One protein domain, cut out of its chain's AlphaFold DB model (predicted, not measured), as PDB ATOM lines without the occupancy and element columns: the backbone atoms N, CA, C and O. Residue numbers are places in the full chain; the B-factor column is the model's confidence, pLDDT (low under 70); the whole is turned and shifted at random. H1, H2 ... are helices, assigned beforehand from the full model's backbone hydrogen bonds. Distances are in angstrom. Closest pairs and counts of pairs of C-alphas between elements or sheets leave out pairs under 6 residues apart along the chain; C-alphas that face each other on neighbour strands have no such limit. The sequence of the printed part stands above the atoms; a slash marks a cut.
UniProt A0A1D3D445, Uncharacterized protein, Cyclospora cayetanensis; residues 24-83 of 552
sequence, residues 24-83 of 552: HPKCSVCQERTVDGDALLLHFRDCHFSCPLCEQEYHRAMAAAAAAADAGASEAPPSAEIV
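This is residues 24 to 83 of the 552 residues of an uncharacterized protein of Cyclospora cayetanensis (UniProt A0A1D3D445). Two helices make an open V, with H1 as the short arm and H2 as the long one, joined at its base by residues 48 to 51. Residues 24 to 36 loop beside H1, and residues 71 to 83 fold back from the far end of H2 toward the opening of the V. The 60 printed residues hold two named helices, H1 then H2, with 30 residues in them, and no named strand; the class is all helix. The whole is loose, with a radius of gyration of the C-alphas of 15.1 A, and elongated, spanning 41 by 24 by 15 A.

H1, residues 37 to 47, begins at C-alpha 37 (-18.335, 32.454, -42.939) and is 15.0 A long from first to last C-alpha. H2, residues 52 to 70, is 26.8 A long and ends at C-alpha 70 (-46.551, 23.102, -48.956).

H1 and H2 are apart, with no C-alpha of the one within 8 A of the other. A tight link of 4 residues joins them. In both, every O i to N i+4 pair is within hydrogen-bond range.

The C-alphas farthest apart, of Glu 32 and Ala 71, are 41.6 A apart. The printed part has no cut. Only residue 80 has a pLDDT under 70.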
ATOM      1  N   HIS A  24     -14.579  40.239 -39.955       92.12
ATOM      2  CA  HIS A  24     -14.408  38.828 -39.648       92.12
ATOM      3  C   HIS A  24     -15.504  38.383 -38.671       92.12
ATOM      4  O   HIS A  24     -15.596  38.969 -37.576       92.12
ATOM      5  N   PRO A  25     -16.357  37.412 -39.051       94.62
ATOM      6  CA  PRO A  25     -17.469  37.006 -38.216       94.62
ATOM      7  C   PRO A  25     -16.960  36.373 -36.917       94.62
ATOM      8  O   PRO A  25     -15.934  35.685 -36.885       94.62
ATOM      9  N   LYS A  26     -17.675  36.646 -35.825       96.56
ATOM     10  CA  LYS A  26     -17.385  36.105 -34.495       96.56
ATOM     11  C   LYS A  26     -18.260  34.892 -34.227       96.56
ATOM     12  O   LYS A  26     -19.460  34.933 -34.491       96.56
ATOM     13  N   CYS A  27     -17.676  33.855 -33.644       95.94
ATOM     14  CA  CYS A  27     -18.442  32.753 -33.086       95.94
ATOM     15  C   CYS A  27     -19.306  33.239 -31.920       95.94
ATOM     16  O   CYS A  27     -18.800  33.840 -30.979       95.94
ATOM     17  N   SER A  28     -20.606  32.955 -31.953       94.19
ATOM     18  CA  SER A  28     -21.524  33.324 -30.869       94.19
ATOM     19  C   SER A  28     -21.223  32.602 -29.551       94.19
ATOM     20  O   SER A  28     -21.539  33.136 -28.492       94.19
ATOM     21  N   VAL A  29     -20.586  31.426 -29.608       94.56
ATOM     22  CA  VAL A  29     -20.322  30.571 -28.440       94.56
ATOM     23  C   VAL A  29     -19.011  30.954 -27.752       94.56
ATOM     24  O   VAL A  29     -19.009  31.245 -26.561       94.56
ATOM     25  N   CYS A  30     -17.890  31.001 -28.481       95.38
ATOM     26  CA  CYS A  30     -16.577  31.311 -27.892       95.38
ATOM     27  C   CYS A  30     -16.039  32.716 -28.201       95.38
ATOM     28  O   CYS A  30     -14.971  33.073 -27.707       95.38
ATOM     29  N   GLN A  31     -16.746  33.510 -29.013       95.69
ATOM     30  CA  GLN A  31     -16.343  34.859 -29.444       95.69
ATOM     31  C   GLN A  31     -15.048  34.922 -30.275       95.69
ATOM     32  O   GLN A  31     -14.558  36.018 -30.570       95.69
ATOM     33  N   GLU A  32     -14.511  33.777 -30.711       95.62
ATOM     34  CA  GLU A  32     -13.357  33.722 -31.607       95.62
ATOM     35  C   GLU A  32     -13.729  34.280 -32.990       95.62
ATOM     36  O   GLU A  32     -14.804  34.010 -33.534       95.62
ATOM     37  N   ARG A  33     -12.850  35.123 -33.546       95.88
ATOM     38  CA  ARG A  33     -13.025  35.707 -34.881       95.88
ATOM     39  C   ARG A  33     -12.497  34.733 -35.924       95.88
ATOM     40  O   ARG A  33     -11.373  34.258 -35.807       95.88
ATOM     41  N   THR A  34     -13.281  34.506 -36.967       96.00
ATOM     42  CA  THR A  34     -12.920  33.630 -38.088       96.00
ATOM     43  C   THR A  34     -12.750  34.439 -39.366       96.00
ATOM     44  O   THR A  34     -13.285  35.539 -39.487       96.00
ATOM     45  N   VAL A  35     -11.939  33.940 -40.300       94.75
ATOM     46  CA  VAL A  35     -11.557  34.697 -41.503       94.75
ATOM     47  C   VAL A  35     -12.782  35.005 -42.372       94.75
ATOM     48  O   VAL A  35     -12.929  36.124 -42.861       94.75
ATOM     49  N   ASP A  36     -13.689  34.049 -42.501       95.25
ATOM     50  CA  ASP A  36     -14.893  34.115 -43.319       95.25
ATOM     51  C   ASP A  36     -16.010  33.227 -42.737       95.25
ATOM     52  O   ASP A  36     -15.845  32.567 -41.708       95.25
ATOM     53  N   GLY A  37     -17.180  33.240 -43.381       93.50
ATOM     54  CA  GLY A  37     -18.335  32.454 -42.939       93.50
ATOM     55  C   GLY A  37     -18.100  30.941 -42.995       93.50
ATOM     56  O   GLY A  37     -18.566  30.218 -42.117       93.50
ATOM     57  N   ASP A  38     -17.326  30.457 -43.965       95.19
ATOM     58  CA  ASP A  38     -17.025  29.029 -44.087       95.19
ATOM     59  C   ASP A  38     -16.070  28.561 -42.979       95.19
ATOM     60  O   ASP A  38     -16.299  27.506 -42.375       95.19
ATOM     61  N   ALA A  39     -15.055  29.364 -42.626       95.12
ATOM     62  CA  ALA A  39     -14.218  29.099 -41.457       95.12
ATOM     63  C   ALA A  39     -15.027  29.131 -40.155       95.12
ATOM     64  O   ALA A  39     -14.732  28.353 -39.247       95.12
ATOM     65  N   LEU A  40     -16.060  29.977 -40.063       95.44
ATOM     66  CA  LEU A  40     -16.968  29.985 -38.918       95.44
ATOM     67  C   LEU A  40     -17.728  28.663 -38.786       95.44
ATOM     68  O   LEU A  40     -17.779  28.093 -37.698       95.44
ATOM     69  N   LEU A  41     -18.290  28.152 -39.883       93.75
ATOM     70  CA  LEU A  41     -19.003  26.871 -39.886       93.75
ATOM     71  C   LEU A  41     -18.073  25.703 -39.533       93.75
ATOM     72  O   LEU A  41     -18.451  24.827 -38.752       93.75
ATOM     73  N   LEU A  42     -16.844  25.709 -40.060       95.44
ATOM     74  CA  LEU A  42     -15.839  24.703 -39.713       95.44
ATOM     75  C   LEU A  42     -15.451  24.792 -38.229       95.44
ATOM     76  O   LEU A  42     -15.370  23.772 -37.551       95.44
ATOM     77  N   HIS A  43     -15.282  26.012 -37.712       95.62
ATOM     78  CA  HIS A  43     -15.004  26.265 -36.303       95.62
ATOM     79  C   HIS A  43     -16.135  25.752 -35.402       95.62
ATOM     80  O   HIS A  43     -15.857  25.058 -34.428       95.62
ATOM     81  N   PHE A  44     -17.404  26.003 -35.747       94.19
ATOM     82  CA  PHE A  44     -18.544  25.451 -35.006       94.19
ATOM     83  C   PHE A  44     -18.512  23.927 -34.946       94.19
ATOM     84  O   PHE A  44     -18.721  23.352 -33.880       94.19
ATOM     85  N   ARG A  45     -18.202  23.275 -36.066       93.25
ATOM     86  CA  ARG A  45     -18.138  21.814 -36.132       93.25
ATOM     87  C   ARG A  45     -16.961  21.229 -35.344       93.25
ATOM     88  O   ARG A  45     -17.092  20.151 -34.770       93.25
ATOM     89  N   ASP A  46     -15.819  21.910 -35.346       95.19
ATOM     90  CA  ASP A  46     -14.565  21.352 -34.833       95.19
ATOM     91  C   ASP A  46     -14.253  21.794 -33.385       95.19
ATOM     92  O   ASP A  46     -13.450  21.149 -32.704       95.19
ATOM     93  N   CYS A  47     -14.853  22.888 -32.899       96.12
ATOM     94  CA  CYS A  47     -14.594  23.460 -31.569       96.12
ATOM     95  C   CYS A  47     -15.803  23.464 -30.629       96.12
ATOM     96  O   CYS A  47     -15.616  23.702 -29.433       96.12
ATOM     97  N   HIS A  48     -17.010  23.187 -31.126       96.44
ATOM     98  CA  HIS A  48     -18.222  23.147 -30.312       96.44
ATOM     99  C   HIS A  48     -18.921  21.797 -30.399       96.44
ATOM    100  O   HIS A  48     -18.687  20.996 -31.303       96.44
ATOM    101  N   PHE A  49     -19.765  21.534 -29.408       95.94
ATOM    102  CA  PHE A  49     -20.505  20.288 -29.291       95.94
ATOM    103  C   PHE A  49     -21.996  20.569 -29.481       95.94
ATOM    104  O   PHE A  49     -22.556  21.408 -28.779       95.94
ATOM    105  N   SER A  50     -22.646  19.866 -30.410       95.31
ATOM    106  CA  SER A  50     -24.106  19.876 -30.560       95.31
ATOM    107  C   SER A  50     -24.720  18.636 -29.916       95.31
ATOM    108  O   SER A  50     -24.111  17.561 -29.869       95.31
ATOM    109  N   CYS A  51     -25.944  18.772 -29.406       95.69
ATOM    110  CA  CYS A  51     -26.737  17.615 -29.012       95.69
ATOM    111  C   CYS A  51     -27.361  16.971 -30.267       95.69
ATOM    112  O   CYS A  51     -28.254  17.570 -30.867       95.69
ATOM    113  N   PRO A  52     -26.973  15.738 -30.652       93.56
ATOM    114  CA  PRO A  52     -27.479  15.100 -31.868       93.56
ATOM    115  C   PRO A  52     -28.970  14.742 -31.774       93.56
ATOM    116  O   PRO A  52     -29.633  14.603 -32.799       93.56
ATOM    117  N   LEU A  53     -29.510  14.589 -30.557       95.06
ATOM    118  CA  LEU A  53     -30.938  14.347 -30.340       95.06
ATOM    119  C   LEU A  53     -31.744  15.621 -30.626       95.06
ATOM    120  O   LEU A  53     -32.653  15.579 -31.454       95.06
ATOM    121  N   CYS A  54     -31.352  16.755 -30.037       95.06
ATOM    122  CA  CYS A  54     -31.970  18.054 -30.315       95.06
ATOM    123  C   CYS A  54     -31.820  18.463 -31.784       95.06
ATOM    124  O   CYS A  54     -32.769  18.957 -32.382       95.06
ATOM    125  N   GLU A  55     -30.660  18.214 -32.393       93.62
ATOM    126  CA  GLU A  55     -30.422  18.499 -33.811       93.62
ATOM    127  C   GLU A  55     -31.369  17.691 -34.711       93.62
ATOM    128  O   GLU A  55     -31.987  18.221 -35.635       93.62
ATOM    129  N   GLN A  56     -31.568  16.407 -34.403       93.88
ATOM    130  CA  GLN A  56     -32.516  15.580 -35.138       93.88
ATOM    131  C   GLN A  56     -33.965  16.056 -34.955       93.88
ATOM    132  O   GLN A  56     -34.752  16.002 -35.904       93.88
ATOM    133  N   GLU A  57     -34.337  16.492 -33.754       92.06
ATOM    134  CA  GLU A  57     -35.662  17.051 -33.473       92.06
ATOM    135  C   GLU A  57     -35.902  18.345 -34.234       92.06
ATOM    136  O   GLU A  57     -36.939  18.476 -34.882       92.06
ATOM    137  N   TYR A  58     -34.910  19.229 -34.245       92.31
ATOM    138  CA  TYR A  58     -34.926  20.449 -35.032       92.31
ATOM    139  C   TYR A  58     -35.118  20.151 -36.521       92.31
ATOM    140  O   TYR A  58     -36.010  20.707 -37.156       92.31
ATOM    141  N   HIS A  59     -34.364  19.202 -37.082       91.00
ATOM    142  CA  HIS A  59     -34.537  18.815 -38.483       91.00
ATOM    143  C   HIS A  59     -35.910  18.202 -38.774       91.00
ATOM    144  O   HIS A  59     -36.473  18.458 -39.837       91.00
ATOM    145  N   ARG A  60     -36.479  17.419 -37.846       91.31
ATOM    146  CA  ARG A  60     -37.850  16.901 -37.992       91.31
ATOM    147  C   ARG A  60     -38.884  18.020 -37.924       91.31
ATOM    148  O   ARG A  60     -39.810  18.002 -38.727       91.31
ATOM    149  N   ALA A  61     -38.720  18.976 -37.014       89.62
ATOM    150  CA  ALA A  61     -39.599  20.133 -36.895       89.62
ATOM    151  C   ALA A  61     -39.533  21.007 -38.154       89.62
ATOM    152  O   ALA A  61     -40.569  21.347 -38.714       89.62
ATOM    153  N   MET A  62     -38.330  21.268 -38.671       89.38
ATOM    154  CA  MET A  62     -38.123  21.994 -39.927       89.38
ATOM    155  C   MET A  62     -38.729  21.266 -41.130       89.38
ATOM    156  O   MET A  62     -39.374  21.894 -41.964       89.38
ATOM    157  N   ALA A  63     -38.568  19.942 -41.221       91.62
ATOM    158  CA  ALA A  63     -39.177  19.153 -42.291       91.62
ATOM    159  C   ALA A  63     -40.712  19.144 -42.199       91.62
ATOM    160  O   ALA A  63     -41.388  19.242 -43.220       91.62
ATOM    161  N   ALA A  64     -41.265  19.059 -40.986       91.38
ATOM    162  CA  ALA A  64     -42.704  19.149 -40.758       91.38
ATOM    163  C   ALA A  64     -43.246  20.544 -41.102       91.38
ATOM    164  O   ALA A  64     -44.286  20.645 -41.747       91.38
ATOM    165  N   ALA A  65     -42.520  21.606 -40.745       89.69
ATOM    166  CA  ALA A  65     -42.873  22.978 -41.094       89.69
ATOM    167  C   ALA A  65     -42.831  23.215 -42.611       89.69
ATOM    168  O   ALA A  65     -43.742  23.827 -43.157       89.69
ATOM    169  N   ALA A  66     -41.826  22.675 -43.308       90.50
ATOM    170  CA  ALA A  66     -41.767  22.722 -44.769       90.50
ATOM    171  C   ALA A  66     -42.964  21.993 -45.407       90.50
ATOM    172  O   ALA A  66     -43.621  22.543 -46.285       90.50
ATOM    173  N   ALA A  67     -43.311  20.803 -44.904       93.25
ATOM    174  CA  ALA A  67     -44.478  20.062 -45.380       93.25
ATOM    175  C   ALA A  67     -45.810  20.791 -45.097       93.25
ATOM    176  O   ALA A  67     -46.735  20.716 -45.902       93.25
ATOM    177  N   ALA A  68     -45.914  21.508 -43.974       91.56
ATOM    178  CA  ALA A  68     -47.083  22.325 -43.647       91.56
ATOM    179  C   ALA A  68     -47.197  23.562 -44.556       91.56
ATOM    180  O   ALA A  68     -48.297  23.889 -45.007       91.56
ATOM    181  N   ALA A  69     -46.067  24.197 -44.882       91.25
ATOM    182  CA  ALA A  69     -46.020  25.307 -45.829       91.25
ATOM    183  C   ALA A  69     -46.488  24.872 -47.231       91.25
ATOM    184  O   ALA A  69     -47.287  25.574 -47.852       91.25
ATOM    185  N   ASP A  70     -46.081  23.682 -47.689       93.19
ATOM    186  CA  ASP A  70     -46.551  23.102 -48.956       93.19
ATOM    187  C   ASP A  70     -48.057  22.779 -48.935       93.19
ATOM    188  O   ASP A  70     -48.734  22.868 -49.959       93.19
ATOM    189  N   ALA A  71     -48.610  22.453 -47.762       94.88
ATOM    190  CA  ALA A  71     -50.044  22.235 -47.571       94.88
ATOM    191  C   ALA A  71     -50.864  23.543 -47.517       94.88
ATOM    192  O   ALA A  71     -52.080  23.496 -47.318       94.88
ATOM    193  N   GLY A  72     -50.227  24.708 -47.681       94.06
ATOM    194  CA  GLY A  72     -50.884  26.012 -47.608       94.06
ATOM    195  C   GLY A  72     -51.324  26.402 -46.194       94.06
ATOM    196  O   GLY A  72     -52.091  27.354 -46.038       94.06
ATOM    197  N   ALA A  73     -50.855  25.695 -45.161       89.25
ATOM    198  CA  ALA A  73     -51.065  26.112 -43.785       89.25
ATOM    199  C   ALA A  73     -50.156  27.315 -43.511       89.25
ATOM    200  O   ALA A  73     -48.935  27.184 -43.465       89.25
ATOM    201  N   SER A  74     -50.737  28.504 -43.332       84.06
ATOM    202  CA  SER A  74     -49.982  29.730 -43.027       84.06
ATOM    203  C   SER A  74     -49.520  29.797 -41.566       84.06
ATOM    204  O   SER A  74     -49.378  30.890 -41.010       84.06
ATOM    205  N   GLU A  75     -49.362  28.654 -40.904       84.12
ATOM    206  CA  GLU A  75     -48.883  28.628 -39.533       84.12
ATOM    207  C   GLU A  75     -47.397  28.970 -39.564       84.12
ATOM    208  O   GLU A  75     -46.602  28.302 -40.232       84.12
ATOM    209  N   ALA A  76     -47.040  30.081 -38.917       76.94
ATOM    210  CA  ALA A  76     -45.654  30.496 -38.817       76.94
ATOM    211  C   ALA A  76     -44.855  29.319 -38.239       76.94
ATOM    212  O   ALA A  76     -45.285  28.752 -37.228       76.94
ATOM    213  N   PRO A  77     -43.734  28.920 -38.872       73.44
ATOM    214  CA  PRO A  77     -42.934  27.823 -38.358       73.44
ATOM    215  C   PRO A  77     -42.613  28.132 -36.893       73.44
ATOM    216  O   PRO A  77     -42.282  29.289 -36.601       73.44
ATOM    217  N   PRO A  78     -42.747  27.148 -35.978       73.25
ATOM    218  CA  PRO A  78     -42.421  27.359 -34.575       73.25
ATOM    219  C   PRO A  78     -41.055  28.025 -34.534       73.25
ATOM    220  O   PRO A  78     -40.134  27.545 -35.202       73.25
ATOM    221  N   SER A  79     -40.985  29.184 -33.868       71.38
ATOM    222  CA  SER A  79     -39.794  30.032 -33.798       71.38
ATOM    223  C   SER A  79     -38.602  29.119 -33.616       71.38
ATOM    224  O   SER A  79     -38.552  28.423 -32.607       71.38
ATOM    225  N   ALA A  80     -37.764  29.038 -34.655       61.69
ATOM    226  CA  ALA A  80     -36.757  28.004 -34.821       61.69
ATOM    227  C   ALA A  80     -35.801  28.056 -33.632       61.69
ATOM    228  O   ALA A  80     -34.817  28.795 -33.649       61.69
ATOM    229  N   GLU A  81     -36.153  27.330 -32.575       73.12
ATOM    230  CA  GLU A  81     -35.414  27.322 -31.333       73.12
ATOM    231  C   GLU A  81     -34.053  26.746 -31.682       73.12
ATOM    232  O   GLU A  81     -33.929  25.644 -32.226       73.12
ATOM    233  N   ILE A  82     -33.046  27.601 -31.534       82.75
ATOM    234  CA  ILE A  82     -31.703  27.345 -32.025       82.75
ATOM    235  C   ILE A  82     -31.215  26.075 -31.334       82.75
ATOM    236  O   ILE A  82     -31.238  25.997 -30.106       82.75
ATOM    237  N   VAL A  83     -30.780  25.085 -32.124       91.06
ATOM    238  CA  VAL A  83     -30.186  23.851 -31.594       91.06
ATOM    239  C   VAL A  83     -29.113  24.244 -30.578       91.06
ATOM    240  O   VAL A  83     -28.212  25.006 -30.939       91.06
TER     241      VAL A  83